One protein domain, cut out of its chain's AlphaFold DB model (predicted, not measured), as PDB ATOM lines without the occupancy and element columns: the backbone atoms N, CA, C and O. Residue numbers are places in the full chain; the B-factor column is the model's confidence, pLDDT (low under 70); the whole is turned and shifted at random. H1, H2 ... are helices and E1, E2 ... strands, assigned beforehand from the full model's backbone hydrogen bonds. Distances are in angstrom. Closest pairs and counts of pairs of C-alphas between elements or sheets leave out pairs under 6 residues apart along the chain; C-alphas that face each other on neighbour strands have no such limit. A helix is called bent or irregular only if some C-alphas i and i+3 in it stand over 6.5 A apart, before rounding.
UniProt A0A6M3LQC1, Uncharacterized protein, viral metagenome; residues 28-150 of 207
ATOM      1  N   TYR A  28      38.298 -31.700 -21.960       86.31
ATOM      2  CA  TYR A  28      38.771 -32.955 -21.391       86.31
ATOM      3  C   TYR A  28      40.282 -32.937 -21.275       86.31
ATOM      4  O   TYR A  28      40.986 -33.152 -22.261       86.31
ATOM      5  N   LEU A  29      40.779 -32.666 -20.072       88.06
ATOM      6  CA  LEU A  29      42.210 -32.517 -19.831       88.06
ATOM      7  C   LEU A  29      42.766 -33.709 -19.074       88.06
ATOM      8  O   LEU A  29      42.180 -34.191 -18.106       88.06
ATOM      9  N   ARG A  30      43.943 -34.152 -19.502       84.94
ATOM     10  CA  ARG A  30      44.815 -35.007 -18.701       84.94
ATOM     11  C   ARG A  30      45.983 -34.172 -18.203       84.94
ATOM     12  O   ARG A  30      46.620 -33.495 -19.008       84.94
ATOM     13  N   PHE A  31      46.237 -34.220 -16.901       85.12
ATOM     14  CA  PHE A  31      47.312 -33.470 -16.255       85.12
ATOM     15  C   PHE A  31      48.599 -34.277 -16.210       85.12
ATOM     16  O   PHE A  31      48.567 -35.498 -16.050       85.12
ATOM     17  N   TYR A  32      49.718 -33.573 -16.320       78.00
ATOM     18  CA  TYR A  32      51.050 -34.151 -16.312       78.00
ATOM     19  C   TYR A  32      51.951 -33.402 -15.328       78.00
ATOM     20  O   TYR A  32      51.908 -32.169 -15.290       78.00
ATOM     21  N   PRO A  33      52.780 -34.114 -14.547       69.88
ATOM     22  CA  PRO A  33      53.854 -33.470 -13.808       69.88
ATOM     23  C   PRO A  33      54.897 -32.879 -14.758       69.88
ATOM     24  O   PRO A  33      55.169 -33.419 -15.830       69.88
ATOM     25  N   PHE A  34      55.549 -31.814 -14.312       67.12
ATOM     26  CA  PHE A  34      56.825 -31.372 -14.852       67.12
ATOM     27  C   PHE A  34      57.943 -32.209 -14.229       67.12
ATOM     28  O   PHE A  34      58.043 -32.287 -13.003       67.12
ATOM     29  N   LYS A  35      58.818 -32.789 -15.050       58.00
ATOM     30  CA  LYS A  35      60.054 -33.412 -14.570       58.00
ATOM     31  C   LYS A  35      61.137 -32.352 -14.383       58.00
ATOM     32  O   LYS A  35      61.452 -31.602 -15.308       58.00
ATOM     33  N   ARG A  36      61.683 -32.270 -13.173       52.66
ATOM     34  CA  ARG A  36      62.844 -31.443 -12.829       52.66
ATOM     35  C   ARG A  36      64.143 -32.190 -13.151       52.66
ATOM     36  O   ARG A  36      64.135 -33.391 -13.412       52.66
ATOM     37  N   LYS A  37      65.265 -31.464 -13.154       47.53
ATOM     38  CA  LYS A  37      66.601 -32.019 -13.466       47.53
ATOM     39  C   LYS A  37      67.107 -33.025 -12.464       47.53
ATOM     40  O   LYS A  37      67.705 -34.015 -12.852       47.53
ATOM     41  N   ASP A  38      66.786 -32.800 -11.201       52.22
ATOM     42  CA  ASP A  38      67.021 -33.743 -10.110       52.22
ATOM     43  C   ASP A  38      66.135 -35.006 -10.206       52.22
ATOM     44  O   ASP A  38      66.153 -35.851  -9.317       52.22
ATOM     45  N   GLY A  39      65.334 -35.138 -11.271       50.44
ATOM     46  CA  GLY A  39      64.404 -36.240 -11.479       50.44
ATOM     47  C   GLY A  39      63.112 -36.118 -10.671       50.44
ATOM     48  O   GLY A  39      62.213 -36.938 -10.869       50.44
ATOM     49  N   SER A  40      62.980 -35.102  -9.812       57.53
ATOM     50  CA  SER A  40      61.765 -34.878  -9.033       57.53
ATOM     51  C   SER A  40      60.623 -34.371  -9.913       57.53
ATOM     52  O   SER A  40      60.820 -33.760 -10.967       57.53
ATOM     53  N   LEU A  41      59.394 -34.644  -9.483       60.56
ATOM     54  CA  LEU A  41      58.192 -34.208 -10.178       60.56
ATOM     55  C   LEU A  41      57.636 -32.957  -9.497       60.56
ATOM     56  O   LEU A  41      57.509 -32.898  -8.278       60.56
ATOM     57  N   LYS A  42      57.294 -31.942 -10.292       64.88
ATOM     58  CA  LYS A  42      56.594 -30.738  -9.837       64.88
ATOM     59  C   LYS A  42      55.312 -30.586 -10.631       64.88
ATOM     60  O   LYS A  42      55.350 -30.559 -11.851       64.88
ATOM     61  N   PHE A  43      54.178 -30.448  -9.962       67.69
ATOM     62  CA  PHE A  43      52.876 -30.466 -10.639       67.69
ATOM     63  C   PHE A  43      52.411 -29.101 -11.125       67.69
ATOM     64  O   PHE A  43      51.752 -29.001 -12.156       67.69
ATOM     65  N   ALA A  44      52.783 -28.044 -10.408       74.06
ATOM     66  CA  ALA A  44      52.387 -26.697 -10.764       74.06
ATOM     67  C   ALA A  44      53.458 -25.660 -10.445       74.06
ATOM     68  O   ALA A  44      54.228 -25.780  -9.485       74.06
ATOM     69  N   LYS A  45      53.447 -24.581 -11.227       75.06
ATOM     70  CA  LYS A  45      54.126 -23.326 -10.902       75.06
ATOM     71  C   LYS A  45      53.075 -22.285 -10.532       75.06
ATOM     72  O   LYS A  45      52.092 -22.112 -11.247       75.06
ATOM     73  N   HIS A  46      53.277 -21.584  -9.421       77.50
ATOM     74  CA  HIS A  46      52.481 -20.399  -9.117       77.50
ATOM     75  C   HIS A  46      52.879 -19.282 -10.076       77.50
ATOM     76  O   HIS A  46      54.064 -19.004 -10.248       77.50
ATOM     77  N   VAL A  47      51.889 -18.698 -10.742       77.44
ATOM     78  CA  VAL A  47      52.084 -17.589 -11.670       77.44
ATOM     79  C   VAL A  47      51.146 -16.472 -11.255       77.44
ATOM     80  O   VAL A  47      49.979 -16.715 -10.945       77.44
ATOM     81  N   VAL A  48      51.670 -15.256 -11.241       79.94
ATOM     82  CA  VAL A  48      50.940 -14.052 -10.857       79.94
ATOM     83  C   VAL A  48      51.045 -13.076 -12.017       79.94
ATOM     84  O   VAL A  48      52.125 -12.919 -12.587       79.94
ATOM     85  N   HIS A  49      49.939 -12.455 -12.401       82.06
ATOM     86  CA  HIS A  49      49.909 -11.474 -13.483       82.06
ATOM     87  C   HIS A  49      48.844 -10.409 -13.236       82.06
ATOM     88  O   HIS A  49      47.882 -10.651 -12.520       82.06
ATOM     89  N   HIS A  50      48.998  -9.246 -13.855       79.50
ATOM     90  CA  HIS A  50      47.989  -8.198 -13.932       79.50
ATOM     91  C   HIS A  50      47.319  -8.225 -15.304       79.50
ATOM     92  O   HIS A  50      47.956  -8.574 -16.302       79.50
ATOM     93  N   TRP A  51      46.051  -7.833 -15.344       77.62
ATOM     94  CA  TRP A  51      45.329  -7.555 -16.579       77.62
ATOM     95  C   TRP A  51      45.126  -6.050 -16.691       77.62
ATOM     96  O   TRP A  51      44.537  -5.449 -15.802       77.62
ATOM     97  N   ILE A  52      45.653  -5.452 -17.757       78.00
ATOM     98  CA  ILE A  52      45.544  -4.020 -18.054       78.00
ATOM     99  C   ILE A  52      45.050  -3.907 -19.492       78.00
ATOM    100  O   ILE A  52      45.715  -4.416 -20.393       78.00
ATOM    101  N   ASP A  53      43.886  -3.297 -19.710       78.00
ATOM    102  CA  ASP A  53      43.300  -3.085 -21.044       78.00
ATOM    103  C   ASP A  53      43.244  -4.362 -21.904       78.00
ATOM    104  O   ASP A  53      43.611  -4.385 -23.081       78.00
ATOM    105  N   GLY A  54      42.855  -5.480 -21.285       70.12
ATOM    106  CA  GLY A  54      42.784  -6.785 -21.948       70.12
ATOM    107  C   GLY A  54      44.137  -7.427 -22.269       70.12
ATOM    108  O   GLY A  54      44.183  -8.496 -22.878       70.12
ATOM    109  N   LYS A  55      45.245  -6.820 -21.841       70.56
ATOM    110  CA  LYS A  55      46.594  -7.370 -21.966       70.56
ATOM    111  C   LYS A  55      47.082  -7.915 -20.632       70.56
ATOM    112  O   LYS A  55      46.856  -7.337 -19.570       70.56
ATOM    113  N   ARG A  56      47.797  -9.033 -20.702       74.88
ATOM    114  CA  ARG A  56      48.404  -9.685 -19.544       74.88
ATOM    115  C   ARG A  56      49.832  -9.189 -19.322       74.88
ATOM    116  O   ARG A  56      50.645  -9.237 -20.241       74.88
ATOM    117  N   PHE A  57      50.156  -8.848 -18.078       76.19
ATOM    118  CA  PHE A  57      51.498  -8.472 -17.633       76.19
ATOM    119  C   PHE A  57      51.929  -9.339 -16.455       76.19
ATOM    120  O   PHE A  57      51.224  -9.410 -15.453       76.19
ATOM    121  N   ASP A  58      53.077 -10.004 -16.545       76.19
ATOM    122  CA  ASP A  58      53.551 -10.834 -15.437       76.19
ATOM    123  C   ASP A  58      53.894  -9.972 -14.209       76.19
ATOM    124  O   ASP A  58      54.528  -8.921 -14.302       76.19
ATOM    125  N   CYS A  59      53.447 -10.425 -13.040       76.25
ATOM    126  CA  CYS A  59      53.660  -9.745 -11.773       76.25
ATOM    127  C   CYS A  59      54.952 -10.253 -11.131       76.25
ATOM    128  O   CYS A  59      55.081 -11.427 -10.771       76.25
ATOM    129  N   THR A  60      55.907  -9.350 -10.941       74.88
ATOM    130  CA  THR A  60      57.203  -9.625 -10.308       74.88
ATOM    131  C   THR A  60      57.111  -9.761  -8.783       74.88
ATOM    132  O   THR A  60      57.993 -10.381  -8.181       74.88
ATOM    133  N   ALA A  61      56.018  -9.289  -8.166       70.88
ATOM    134  CA  ALA A  61      55.796  -9.366  -6.718       70.88
ATOM    135  C   ALA A  61      55.712 -10.809  -6.203       70.88
ATOM    136  O   ALA A  61      56.144 -11.089  -5.088       70.88
ATOM    137  N   GLY A  62      55.267 -11.755  -7.039       62.56
ATOM    138  CA  GLY A  62      55.276 -13.185  -6.704       62.56
ATOM    139  C   GLY A  62      56.673 -13.766  -6.443       62.56
ATOM    140  O   GLY A  62      56.780 -14.839  -5.861       62.56
ATOM    141  N   ASN A  63      57.735 -13.054  -6.838       62.66
ATOM    142  CA  ASN A  63      59.133 -13.413  -6.584       62.66
ATOM    143  C   ASN A  63      59.821 -12.428  -5.616       62.66
ATOM    144  O   ASN A  63      61.045 -12.309  -5.638       62.66
ATOM    145  N   GLY A  64      59.049 -11.668  -4.830       68.38
ATOM    146  CA  GLY A  64      59.575 -10.673  -3.887       68.38
ATOM    147  C   GLY A  64      60.217  -9.444  -4.545       68.38
ATOM    148  O   GLY A  64      60.949  -8.717  -3.883       68.38
ATOM    149  N   LYS A  65      59.976  -9.211  -5.842       75.81
ATOM    150  CA  LYS A  65      60.491  -8.049  -6.582       75.81
ATOM    151  C   LYS A  65      59.411  -6.963  -6.705       75.81
ATOM    152  O   LYS A  65      58.236  -7.311  -6.822       75.81
ATOM    153  N   PRO A  66      59.775  -5.668  -6.737       76.62
ATOM    154  CA  PRO A  66      58.806  -4.587  -6.908       76.62
ATOM    155  C   PRO A  66      58.026  -4.747  -8.220       76.62
ATOM    156  O   PRO A  66      58.580  -5.174  -9.238       76.62
ATOM    157  N   CYS A  67      56.731  -4.437  -8.176       81.81
ATOM    158  CA  CYS A  67      55.813  -4.517  -9.308       81.81
ATOM    159  C   CYS A  67      55.041  -3.202  -9.426       81.81
ATOM    160  O   CYS A  67      54.216  -2.885  -8.570       81.81
ATOM    161  N   GLN A  68      55.250  -2.486 -10.534       83.44
ATOM    162  CA  GLN A  68      54.627  -1.183 -10.801       83.44
ATOM    163  C   GLN A  68      53.089  -1.202 -10.755       83.44
ATOM    164  O   GLN A  68      52.457  -0.183 -10.495       83.44
ATOM    165  N   TYR A  69      52.466  -2.351 -11.035       84.19
ATOM    166  CA  TYR A  69      51.011  -2.490 -11.010       84.19
ATOM    167  C   TYR A  69      50.494  -2.753  -9.593       84.19
ATOM    168  O   TYR A  69      49.448  -2.228  -9.223       84.19
ATOM    169  N   CYS A  70      51.250  -3.493  -8.772       83.62
ATOM    170  CA  CYS A  70      50.946  -3.652  -7.349       83.62
ATOM    171  C   CYS A  70      51.063  -2.321  -6.598       83.62
ATOM    172  O   CYS A  70      50.215  -2.025  -5.763       83.62
ATOM    173  N   GLU A  71      52.067  -1.498  -6.921       85.81
ATOM    174  CA  GLU A  71      52.228  -0.150  -6.347       85.81
ATOM    175  C   GLU A  71      51.037   0.761  -6.670       85.81
ATOM    176  O   GLU A  71      50.628   1.576  -5.847       85.81
ATOM    177  N   LYS A  72      50.426   0.569  -7.844       85.94
ATOM    178  CA  LYS A  72      49.192   1.245  -8.271       85.94
ATOM    179  C   LYS A  72      47.914   0.583  -7.743       85.94
ATOM    180  O   LYS A  72      46.836   0.900  -8.230       85.94
ATOM    181  N   GLN A  73      48.027  -0.346  -6.790       84.31
ATOM    182  CA  GLN A  73      46.914  -1.101  -6.199       84.31
ATOM    183  C   GLN A  73      46.064  -1.887  -7.214       84.31
ATOM    184  O   GLN A  73      44.930  -2.269  -6.933       84.31
ATOM    185  N   ILE A  74      46.615  -2.188  -8.391       81.88
ATOM    186  CA  ILE A  74      45.928  -3.011  -9.384       81.88
ATOM    187  C   ILE A  74      46.011  -4.460  -8.918       81.88
ATOM    188  O   ILE A  74      47.105  -5.027  -8.825       81.88
ATOM    189  N   LYS A  75      44.857  -5.071  -8.631       83.75
ATOM    190  CA  LYS A  75      44.789  -6.430  -8.084       83.75
ATOM    191  C   LYS A  75      45.438  -7.438  -9.053       83.75
ATOM    192  O   LYS A  75      45.070  -7.493 -10.228       83.75
ATOM    193  N   PRO A  76      46.423  -8.234  -8.601       85.06
ATOM    194  CA  PRO A  76      46.976  -9.301  -9.415       85.06
ATOM    195  C   PRO A  76      46.021 -10.497  -9.477       85.06
ATOM    196  O   PRO A  76      45.359 -10.860  -8.508       85.06
ATOM    197  N   THR A  77      46.015 -11.184 -10.609       83.44
ATOM    198  CA  THR A  77      45.399 -12.495 -10.773       83.44
ATOM    199  C   THR A  77      46.429 -13.588 -10.511       83.44
ATOM    200  O   THR A  77      47.492 -13.649 -11.135       83.44
ATOM    201  N   HIS A  78      46.085 -14.508  -9.619       83.75
ATOM    202  CA  HIS A  78      46.903 -15.673  -9.317       83.75
ATOM    203  C   HIS A  78      46.400 -16.904 -10.088       83.75
ATOM    204  O   HIS A  78      45.201 -17.174 -10.161       83.75
ATOM    205  N   ARG A  79      47.327 -17.671 -10.666       85.12
ATOM    206  CA  ARG A  79      47.060 -18.904 -11.421       85.12
ATOM    207  C   ARG A  79      48.062 -19.996 -11.066       85.12
ATOM    208  O   ARG A  79      49.149 -19.734 -10.541       85.12
ATOM    209  N   LYS A  80      47.725 -21.234 -11.419       85.12
ATOM    210  CA  LYS A  80      48.641 -22.374 -11.356       85.12
ATOM    211  C   LYS A  80      48.908 -22.865 -12.767       85.12
ATOM    212  O   LYS A  80      48.004 -23.310 -13.466       85.12
ATOM    213  N   ARG A  81      50.158 -22.746 -13.199       82.75
ATOM    214  CA  ARG A  81      50.603 -23.265 -14.488       82.75
ATOM    215  C   ARG A  81      50.849 -24.757 -14.364       82.75
ATOM    216  O   ARG A  81      51.703 -25.156 -13.573       82.75
ATOM    217  N   VAL A  82      50.130 -25.536 -15.161       82.75
ATOM    218  CA  VAL A  82      50.188 -27.003 -15.210       82.75
ATOM    219  C   VAL A  82      50.411 -27.480 -16.645       82.75
ATOM    220  O   VAL A  82      50.092 -26.757 -17.591       82.75
ATOM    221  N   ALA A  83      50.961 -28.680 -16.823       81.56
ATOM    222  CA  ALA A  83      51.055 -29.320 -18.132       81.56
ATOM    223  C   ALA A  83      49.813 -30.180 -18.393       81.56
ATOM    224  O   ALA A  83      49.364 -30.927 -17.517       81.56
ATOM    225  N   VAL A  84      49.246 -30.063 -19.593       82.88
ATOM    226  CA  VAL A  84      47.999 -30.726 -19.980       82.88
ATOM    227  C   VAL A  84      48.048 -31.276 -21.394       82.88
ATOM    228  O   VAL A  84      48.715 -30.729 -22.267       82.88
ATOM    229  N   VAL A  85      47.265 -32.320 -21.634       79.19
ATOM    230  CA  VAL A  85      46.885 -32.767 -22.978       79.19
ATOM    231  C   VAL A  85      45.370 -32.662 -23.101       79.19
ATOM    232  O   VAL A  85      44.648 -33.195 -22.252       79.19
ATOM    233  N   ASP A  86      44.889 -32.010 -24.161       80.50
ATOM    234  CA  ASP A  86      43.473 -32.058 -24.535       80.50
ATOM    235  C   ASP A  86      43.176 -33.399 -25.209       80.50
ATOM    236  O   ASP A  86      43.689 -33.719 -26.284       80.50
ATOM    237  N   ARG A  87      42.326 -34.201 -24.574       79.38
ATOM    238  CA  ARG A  87      41.962 -35.534 -25.061       79.38
ATOM    239  C   ARG A  87      41.039 -35.508 -26.277       79.38
ATOM    240  O   ARG A  87      40.882 -36.552 -26.901       79.38
ATOM    241  N   ARG A  88      40.473 -34.355 -26.648       71.38
ATOM    242  CA  ARG A  88      39.739 -34.184 -27.916       71.38
ATOM    243  C   ARG A  88      40.623 -33.744 -29.075       71.38
ATOM    244  O   ARG A  88      40.229 -33.913 -30.222       71.38
ATOM    245  N   LYS A  89      41.795 -33.175 -28.788       67.88
ATOM    246  CA  LYS A  89      42.727 -32.623 -29.781       67.88
ATOM    247  C   LYS A  89      44.132 -33.174 -29.557       67.88
ATOM    248  O   LYS A  89      45.095 -32.437 -29.361       67.88
ATOM    249  N   THR A  90      44.246 -34.498 -29.573       59.00
ATOM    250  CA  THR A  90      45.487 -35.215 -29.235       59.00
ATOM    251  C   THR A  90      46.660 -34.880 -30.156       59.00
ATOM    252  O   THR A  90      47.807 -34.960 -29.724       59.00
ATOM    253  N   SER A  91      46.391 -34.443 -31.390       56.91
ATOM    254  CA  SER A  91      47.403 -33.986 -32.350       56.91
ATOM    255  C   SER A  91      48.170 -32.741 -31.894       56.91
ATOM    256  O   SER A  91      49.236 -32.460 -32.430       56.91
ATOM    257  N   GLU A  92      47.646 -31.985 -30.926       60.19
ATOM    258  CA  GLU A  92      48.280 -30.755 -30.447       60.19
ATOM    259  C   GLU A  92      49.327 -30.993 -29.342       60.19
ATOM    260  O   GLU A  92      50.038 -30.061 -28.970       60.19
ATOM    261  N   GLY A  93      49.443 -32.226 -28.835       69.50
ATOM    262  CA  GLY A  93      50.464 -32.612 -27.863       69.50
ATOM    263  C   GLY A  93      50.317 -31.968 -26.479       69.50
ATOM    264  O   GLY A  93      49.232 -31.556 -26.060       69.50
ATOM    265  N   LEU A  94      51.429 -31.944 -25.738       72.62
ATOM    266  CA  LEU A  94      51.508 -31.388 -24.388       72.62
ATOM    267  C   LEU A  94      51.522 -29.855 -24.439       72.62
ATOM    268  O   LEU A  94      52.345 -29.249 -25.125       72.62
ATOM    269  N   LYS A  95      50.634 -29.230 -23.668       76.81
ATOM    270  CA  LYS A  95      50.473 -27.777 -23.577       76.81
ATOM    271  C   LYS A  95      50.561 -27.287 -22.142       76.81
ATOM    272  O   LYS A  95      50.322 -28.030 -21.194       76.81
ATOM    273  N   LEU A  96      50.857 -26.004 -21.983       78.75
ATOM    274  CA  LEU A  96      50.795 -25.301 -20.708       78.75
ATOM    275  C   LEU A  96      49.405 -24.715 -20.489       78.75
ATOM    276  O   LEU A  96      48.865 -24.049 -21.365       78.75
ATOM    277  N   TYR A  97      48.835 -24.905 -19.309       85.25
ATOM    278  CA  TYR A  97      47.573 -24.283 -18.932       85.25
ATOM    279  C   TYR A  97      47.759 -23.434 -17.680       85.25
ATOM    280  O   TYR A  97      48.113 -23.951 -16.620       85.25
ATOM    281  N   ASP A  98      47.507 -22.130 -17.805       85.31
ATOM    282  CA  ASP A  98      47.474 -21.197 -16.676       85.31
ATOM    283  C   ASP A  98      46.094 -21.271 -16.017       85.31
ATOM    284  O   ASP A  98      45.187 -20.474 -16.260       85.31
ATOM    285  N   MET A  99      45.939 -22.307 -15.199       87.88
ATOM    286  CA  MET A  99      44.686 -22.693 -14.578       87.88
ATOM    287  C   MET A  99      44.253 -21.678 -13.497       87.88
ATOM    288  O   MET A  99      45.088 -21.251 -12.692       87.88
ATOM    289  N   PRO A 100      42.962 -21.281 -13.450       88.94
ATOM    290  CA  PRO A 100      42.383 -20.560 -12.311       88.94
ATOM    291  C   PRO A 100      42.607 -21.290 -10.984       88.94
ATOM    292  O   PRO A 100      42.574 -22.518 -10.953       88.94
ATOM    293  N   ILE A 101      42.775 -20.547  -9.882       86.75
ATOM    294  CA  ILE A 101      42.949 -21.152  -8.547       86.75
ATOM    295  C   ILE A 101      41.784 -22.079  -8.193       86.75
ATOM    296  O   ILE A 101      42.025 -23.183  -7.734       86.75
ATOM    297  N   THR A 102      40.547 -21.699  -8.510       87.69
ATOM    298  CA  THR A 102      39.364 -22.528  -8.232       87.69
ATOM    299  C   THR A 102      39.445 -23.920  -8.867       87.69
ATOM    300  O   THR A 102      39.149 -24.918  -8.217       87.69
ATOM    301  N   LEU A 103      39.913 -24.022 -10.118       90.69
ATOM    302  CA  LEU A 103      40.164 -25.316 -10.764       90.69
ATOM    303  C   LEU A 103      41.363 -26.051 -10.150       90.69
ATOM    304  O   LEU A 103      41.350 -27.282 -10.079       90.69
ATOM    305  N   TRP A 104      42.395 -25.319  -9.723       90.50
ATOM    306  CA  TRP A 104      43.550 -25.913  -9.056       90.50
ATOM    307  C   TRP A 104      43.168 -26.537  -7.720       90.50
ATOM    308  O   TRP A 104      43.605 -27.648  -7.446       90.50
ATOM    309  N   ASP A 105      42.339 -25.876  -6.920       89.31
ATOM    310  CA  ASP A 105      41.924 -26.379  -5.613       89.31
ATOM    311  C   ASP A 105      41.129 -27.683  -5.755       89.31
ATOM    312  O   ASP A 105      41.378 -28.638  -5.019       89.31
ATOM    313  N   MET A 106      40.261 -27.780  -6.772       89.50
ATOM    314  CA  MET A 106      39.561 -29.026  -7.116       89.50
ATOM    315  C   MET A 106      40.535 -30.151  -7.498       89.50
ATOM    316  O   MET A 106      40.404 -31.278  -7.014       89.50
ATOM    317  N   LEU A 107      41.532 -29.857  -8.341       89.25
ATOM    318  CA  LEU A 107      42.556 -30.832  -8.719       89.25
ATOM    319  C   LEU A 107      43.406 -31.242  -7.507       89.25
ATOM    320  O   LEU A 107      43.655 -32.425  -7.302       89.25
ATOM    321  N   ASN A 108      43.825 -30.284  -6.684       86.88
ATOM    322  CA  ASN A 108      44.661 -30.517  -5.514       86.88
ATOM    323  C   ASN A 108      43.933 -31.351  -4.452       86.88
ATOM    324  O   ASN A 108      44.536 -32.248  -3.865       86.88
ATOM    325  N   ALA A 109      42.631 -31.125  -4.249       85.06
ATOM    326  CA  ALA A 109      41.794 -31.969  -3.400       85.06
ATOM    327  C   ALA A 109      41.737 -33.415  -3.922       85.06
ATOM    328  O   ALA A 109      41.919 -34.362  -3.157       85.06
ATOM    329  N   PHE A 110      41.566 -33.598  -5.237       85.62
ATOM    330  CA  PHE A 110      41.596 -34.924  -5.854       85.62
ATOM    331  C   PHE A 110      42.957 -35.618  -5.677       85.62
ATOM    332  O   PHE A 110      42.996 -36.788  -5.291       85.62
ATOM    333  N   LEU A 111      44.064 -34.912  -5.921       81.12
ATOM    334  CA  LEU A 111      45.420 -35.453  -5.761       81.12
ATOM    335  C   LEU A 111      45.741 -35.771  -4.298       81.12
ATOM    336  O   LEU A 111      46.378 -36.782  -4.026       81.12
ATOM    337  N   SER A 112      45.253 -34.967  -3.352       80.31
ATOM    338  CA  SER A 112      45.422 -35.227  -1.916       80.31
ATOM    339  C   SER A 112      44.714 -36.515  -1.481       80.31
ATOM    340  O   SER A 112      45.214 -37.231  -0.620       80.31
ATOM    341  N   ALA A 113      43.572 -36.835  -2.098       77.12
ATOM    342  CA  ALA A 113      42.811 -38.048  -1.804       77.12
ATOM    343  C   ALA A 113      43.331 -39.305  -2.533       77.12
ATOM    344  O   ALA A 113      43.203 -40.407  -2.007       77.12
ATOM    345  N   ASN A 114      43.890 -39.161  -3.741       75.00
ATOM    346  CA  ASN A 114      44.235 -40.293  -4.621       75.00
ATOM    347  C   ASN A 114      45.744 -40.467  -4.865       75.00
ATOM    348  O   ASN A 114      46.160 -41.436  -5.498       75.00
ATOM    349  N   GLY A 115      46.561 -39.535  -4.379       75.50
ATOM    350  CA  GLY A 115      47.981 -39.449  -4.678       75.50
ATOM    351  C   GLY A 115      48.276 -38.847  -6.056       75.50
ATOM    352  O   GLY A 115      47.455 -38.821  -6.974       75.50
ATOM    353  N   GLU A 116      49.512 -38.387  -6.215       70.06
ATOM    354  CA  GLU A 116      50.009 -37.773  -7.450       70.06
ATOM    355  C   GLU A 116      50.142 -38.763  -8.624       70.06
ATOM    356  O   GLU A 116      50.170 -38.363  -9.787       70.06
ATOM    357  N   SER A 117      50.151 -40.069  -8.340       70.38
ATOM    358  CA  SER A 117      50.132 -41.139  -9.348       70.38
ATOM    359  C   SER A 117      48.794 -41.259 -10.089       70.38
ATOM    360  O   SER A 117      48.718 -41.948 -11.107       70.38
ATOM    361  N   ALA A 118      47.743 -40.577  -9.619       69.94
ATOM    362  CA  ALA A 118      46.441 -40.537 -10.277       69.94
ATOM    363  C   ALA A 118      46.437 -39.702 -11.575       69.94
ATOM    364  O   ALA A 118      45.437 -39.682 -12.296       69.94
ATOM    365  N   ILE A 119      47.542 -39.024 -11.897       73.69
ATOM    366  CA  ILE A 119      47.742 -38.226 -13.116       73.69
ATOM    367  C   ILE A 119      49.011 -38.672 -13.875       73.69
ATOM    368  O   ILE A 119      49.698 -39.602 -13.460       73.69
ATOM    369  N   GLY A 120      49.304 -38.078 -15.034       66.25
ATOM    370  CA  GLY A 120      50.372 -38.525 -15.942       66.25
ATOM    371  C   GLY A 120      49.881 -39.466 -17.048       66.25
ATOM    372  O   GLY A 120      48.692 -39.497 -17.366       66.25
ATOM    373  N   ASP A 121      50.777 -40.249 -17.661       66.38
ATOM    374  CA  ASP A 121      50.469 -41.032 -18.877       66.38
ATOM    375  C   ASP A 121      49.336 -42.041 -18.692       66.38
ATOM    376  O   ASP A 121      48.482 -42.206 -19.567       66.38
ATOM    377  N   LYS A 122      49.305 -42.686 -17.524       68.69
ATOM    378  CA  LYS A 122      48.249 -43.618 -17.103       68.69
ATOM    379  C   LYS A 122      47.266 -42.956 -16.131       68.69
ATOM    380  O   LYS A 122      46.576 -43.640 -15.387       68.69
ATOM    381  N   GLY A 123      47.240 -41.631 -16.123       69.75
ATOM    382  CA  GLY A 123      46.421 -40.835 -15.236       69.75
ATOM    383  C   GLY A 123      44.970 -40.699 -15.682       69.75
ATOM    384  O   GLY A 123      44.574 -41.045 -16.803       69.75
ATOM    385  N   VAL A 124      44.177 -40.128 -14.787       79.38
ATOM    386  CA  VAL A 124      42.770 -39.812 -15.002       79.38
ATOM    387  C   VAL A 124      42.629 -38.626 -15.956       79.38
ATOM    388  O   VAL A 124      43.441 -37.701 -15.992       79.38
ATOM    389  N   THR A 125      41.585 -38.678 -16.780       84.00
ATOM    390  CA  THR A 125      41.152 -37.539 -17.597       84.00
ATOM    391  C   THR A 125      40.015 -36.840 -16.879       84.00
ATOM    392  O   THR A 125      39.113 -37.504 -16.383       84.00
ATOM    393  N   PHE A 126      40.036 -35.519 -16.846       87.38
ATOM    394  CA  PHE A 126      39.023 -34.719 -16.179       87.38
ATOM    395  C   PHE A 126      38.126 -34.068 -17.215       87.38
ATOM    396  O   PHE A 126      38.621 -33.443 -18.153       87.38
ATOM    397  N   ALA A 127      36.818 -34.209 -17.032       85.94
ATOM    398  CA  ALA A 127      35.842 -33.368 -17.696       85.94
ATOM    399  C   ALA A 127      35.732 -32.063 -16.909       85.94
ATOM    400  O   ALA A 127      35.498 -32.081 -15.700       85.94
ATOM    401  N   ILE A 128      35.938 -30.946 -17.593       90.25
ATOM    402  CA  ILE A 128      35.886 -29.614 -17.008       90.25
ATOM    403  C   ILE A 128      34.832 -28.816 -17.759       90.25
ATOM    404  O   ILE A 128      34.900 -28.715 -18.983       90.25
ATOM    405  N   SER A 129      33.888 -28.238 -17.028       87.31
ATOM    406  CA  SER A 129      32.864 -27.358 -17.587       87.31
ATOM    407  C   SER A 129      33.039 -25.945 -17.056       87.31
ATOM    408  O   SER A 129      33.561 -25.736 -15.958       87.31
ATOM    409  N   TYR A 130      32.605 -24.981 -17.860       86.81
ATOM    410  CA  TYR A 130      32.588 -23.573 -17.509       86.81
ATOM    411  C   TYR A 130      31.191 -23.002 -17.744       86.81
ATOM    412  O   TYR A 130      30.598 -23.265 -18.788       86.81
ATOM    413  N   ASP A 131      30.697 -22.228 -16.785       84.00
ATOM    414  CA  ASP A 131      29.416 -21.532 -16.848       84.00
ATOM    415  C   ASP A 131      29.628 -20.071 -16.442       84.00
ATOM    416  O   ASP A 131      29.892 -19.775 -15.276       84.00
ATOM    417  N   SER A 132      29.547 -19.167 -17.419       81.75
ATOM    418  CA  SER A 132      29.755 -17.728 -17.219       81.75
ATOM    419  C   SER A 132      28.635 -17.055 -16.429       81.75
ATOM    420  O   SER A 132      28.811 -15.922 -16.000       81.75
ATOM    421  N   ASN A 133      27.491 -17.719 -16.237       83.75
ATOM    422  CA  ASN A 133      26.365 -17.158 -15.486       83.75
ATOM    423  C   ASN A 133      26.461 -17.443 -13.981       83.75
ATOM    424  O   ASN A 133      25.600 -17.019 -13.211       83.75
ATOM    425  N   LYS A 134      27.470 -18.206 -13.552       80.75
ATOM    426  CA  LYS A 134      27.703 -18.531 -12.145       80.75
ATOM    427  C   LYS A 134      28.741 -17.605 -11.537       80.75
ATOM    428  O   LYS A 134      29.611 -17.083 -12.225       80.75
ATOM    429  N   SER A 135      28.681 -17.477 -10.213       78.81
ATOM    430  CA  SER A 135      29.675 -16.725  -9.449       78.81
ATOM    431  C   SER A 135      31.097 -17.259  -9.685       78.81
ATOM    432  O   SER A 135      31.266 -18.449  -9.980       78.81
ATOM    433  N   PRO A 136      32.144 -16.443  -9.476       74.62
ATOM    434  CA  PRO A 136      33.529 -16.846  -9.735       74.62
ATOM    435  C   PRO A 136      33.965 -18.119  -8.994       74.62
ATOM    436  O   PRO A 136      34.769 -18.902  -9.508       74.62
ATOM    437  N   ALA A 137      33.391 -18.375  -7.815       74.25
ATOM    438  CA  ALA A 137      33.630 -19.588  -7.035       74.25
ATOM    439  C   ALA A 137      32.989 -20.852  -7.644       74.25
ATOM    440  O   ALA A 137      33.486 -21.955  -7.431       74.25
ATOM    441  N   SER A 138      31.900 -20.707  -8.409       76.31
ATOM    442  CA  SER A 138      31.096 -21.809  -8.970       76.31
ATOM    443  C   SER A 138      31.097 -21.872 -10.503       76.31
ATOM    444  O   SER A 138      30.450 -22.743 -11.085       76.31
ATOM    445  N   GLN A 139      31.824 -20.967 -11.164       85.31
ATOM    446  CA  GLN A 139      31.925 -20.867 -12.625       85.31
ATOM    447  C   GLN A 139      32.554 -22.109 -13.272       85.31
ATOM    448  O   GLN A 139      32.382 -22.344 -14.464       85.31
ATOM    449  N   TYR A 140      33.298 -22.902 -12.500       88.38
ATOM    450  CA  TYR A 140      33.932 -24.125 -12.965       88.38
ATOM    451  C   TYR A 140      33.370 -25.348 -12.252       88.38
ATOM    452  O   TYR A 140      33.103 -25.318 -11.053       88.38
ATOM    453  N   SER A 141      33.285 -26.456 -12.979       88.00
ATOM    454  CA  SER A 141      33.183 -27.786 -12.389       88.00
ATOM    455  C   SER A 141      34.242 -28.696 -12.994       88.00
ATOM    456  O   SER A 141      34.572 -28.588 -14.176       88.00
ATOM    457  N   MET A 142      34.797 -29.583 -12.172       89.38
ATOM    458  CA  MET A 142      35.764 -30.588 -12.590       89.38
ATOM    459  C   MET A 142      35.306 -31.946 -12.075       89.38
ATOM    460  O   MET A 142      34.990 -32.103 -10.898       89.38
ATOM    461  N   SER A 143      35.275 -32.938 -12.955       83.25
ATOM    462  CA  SER A 143      34.924 -34.303 -12.583       83.25
ATOM    463  C   SER A 143      35.909 -35.285 -13.207       83.25
ATOM    464  O   SER A 143      36.146 -35.226 -14.419       83.25
ATOM    465  N   PRO A 144      36.505 -36.186 -12.410       81.06
ATOM    466  CA  PRO A 144      37.350 -37.233 -12.954       81.06
ATOM    467  C   PRO A 144      36.476 -38.187 -13.776       81.06
ATOM    468  O   PRO A 144      35.475 -38.712 -13.290       81.06
ATOM    469  N   LEU A 145      36.849 -38.425 -15.032       72.12
ATOM    470  CA  LEU A 145      36.244 -39.467 -15.853       72.12
ATOM    471  C   LEU A 145      36.824 -40.811 -15.421       72.12
ATOM    472  O   LEU A 145      37.756 -41.346 -16.026       72.12
ATOM    473  N   LEU A 146      36.293 -41.325 -14.320       54.66
ATOM    474  CA  LEU A 146      36.511 -42.690 -13.875       54.66
ATOM    475  C   LEU A 146      35.450 -43.550 -14.563       54.66
ATOM    476  O   LEU A 146      34.258 -43.301 -14.405       54.66
ATOM    477  N   LYS A 147      35.860 -44.563 -15.326       41.47
ATOM    478  CA  LYS A 147      35.013 -45.750 -15.476       41.47
ATOM    479  C   LYS A 147      35.580 -46.817 -14.556       41.47
ATOM    480  O   LYS A 147      36.797 -46.951 -14.447       41.47
ATOM    481  N   ASP A 148      34.685 -47.500 -13.858       33.69
ATOM    482  CA  ASP A 148      34.955 -48.508 -12.838       33.69
ATOM    483  C   ASP A 148      36.265 -49.282 -13.053       33.69
ATOM    484  O   ASP A 148      36.464 -49.954 -14.063       33.69
ATOM    485  N   LYS A 149      37.171 -49.179 -12.072       32.12
ATOM    486  CA  LYS A 149      38.389 -49.996 -11.903       32.12
ATOM    487  C   LYS A 149      39.397 -50.065 -13.058       32.12
ATOM    488  O   LYS A 149      40.378 -50.797 -12.939       32.12
ATOM    489  N   GLN A 150      39.270 -49.273 -14.114       32.41
ATOM    490  CA  GLN A 150      40.339 -49.110 -15.092       32.41
ATOM    491  C   GLN A 150      40.466 -47.633 -15.426       32.41
ATOM    492  O   GLN A 150      39.535 -47.015 -15.937       32.41
TER     493      GLN A 150
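Overview. This is residues 28 to 150 of the 207 residues of an uncharacterized protein of viral metagenome (UniProt A0A6M3LQC1). One strongly twisted sheet of seven strands is built round a long, bent strand, E4, and the helix H3 packs in the angle between E4 and the hairpin of E6 and E7. The hairpin of E2 and E3, with the short helices H1 and H2, makes one end of the domain. The printed part has 123 residues, with three named helices and seven named strands in the order E1, E2, E3, H1, H2, E4, E5, H3, E6, E7. The sheet is branched and its neighbour pairs are antiparallel; the class is mixed, helices and strands. The whole is only just compact, close to loose, with a radius of gyration of the C-alphas of 16.3 A and spans of 52 by 44 by 31 A.

Along the chain. E1, residues 28 to 32, begins at C-alpha 28 (38.771, -32.955, -21.391). E2, residues 45 to 52, is 22.3 A long, and E3 is residues 55 to 58. H1, residues 60 to 63, and H2, residues 68 to 71, are short. E4, residues 77 to 86, is 24.0 A long and bends by 71 degrees at residue 83. E5, residues 95 to 100, measures 15.6 A, and H3, residues 101 to 114, measures 19.6 A. E6, residues 125 to 130, is 16.4 A long; E7, residues 140 to 145, is 15.8 A long and ends at C-alpha 145 (36.244, -39.467, -15.853).

Arrangement. E1 and E2 lie on one side of E4, E5 on the other side. E1 pairs with E4 by N 30 and O 85, 3.0 A, and on its other side with E6 by N 126 and O 29, 2.8 A. E2 pairs with E4 by N 47 and O 79, 2.9 A. Three hairpins are E2 and E3, with N 50 and O 57 at 2.7 A; E4 and E5, with N 84 and O 95 at 2.8 A; and E6 and E7, with N 127 and O 143 at 2.9 A. H1 and H2 only graze the sheet and are close but not clearly touching, the closest C-alphas being those of Ala 61 and Cys 70, 7.5 A. H3 is on the sheet at a height of 7.9 A, only just over none of its strands, with 2 of its C-alphas falling on E6. Its closest C-alphas to E7 are Leu 103 and Tyr 140, 6.7 A. In H3 every O i to N i+4 pair is within hydrogen-bond range; H1 and H2 are too short for such a pair. E1 and E2 are apart.

Size, cuts and confidence. The C-alphas of Lys 72 and Lys 149, the two farthest apart, are 52.5 A from each other. The printed part has no cut. The link from E1 to E2, residues 33 to 44, is long; in it residues 34 to 35 pair with 41 to 42, antiparallel. The mean pLDDT of the printed part is 75.9, and it is under 70 at, among others, residues 33 to 43, 89 to 93 and 146 to 150.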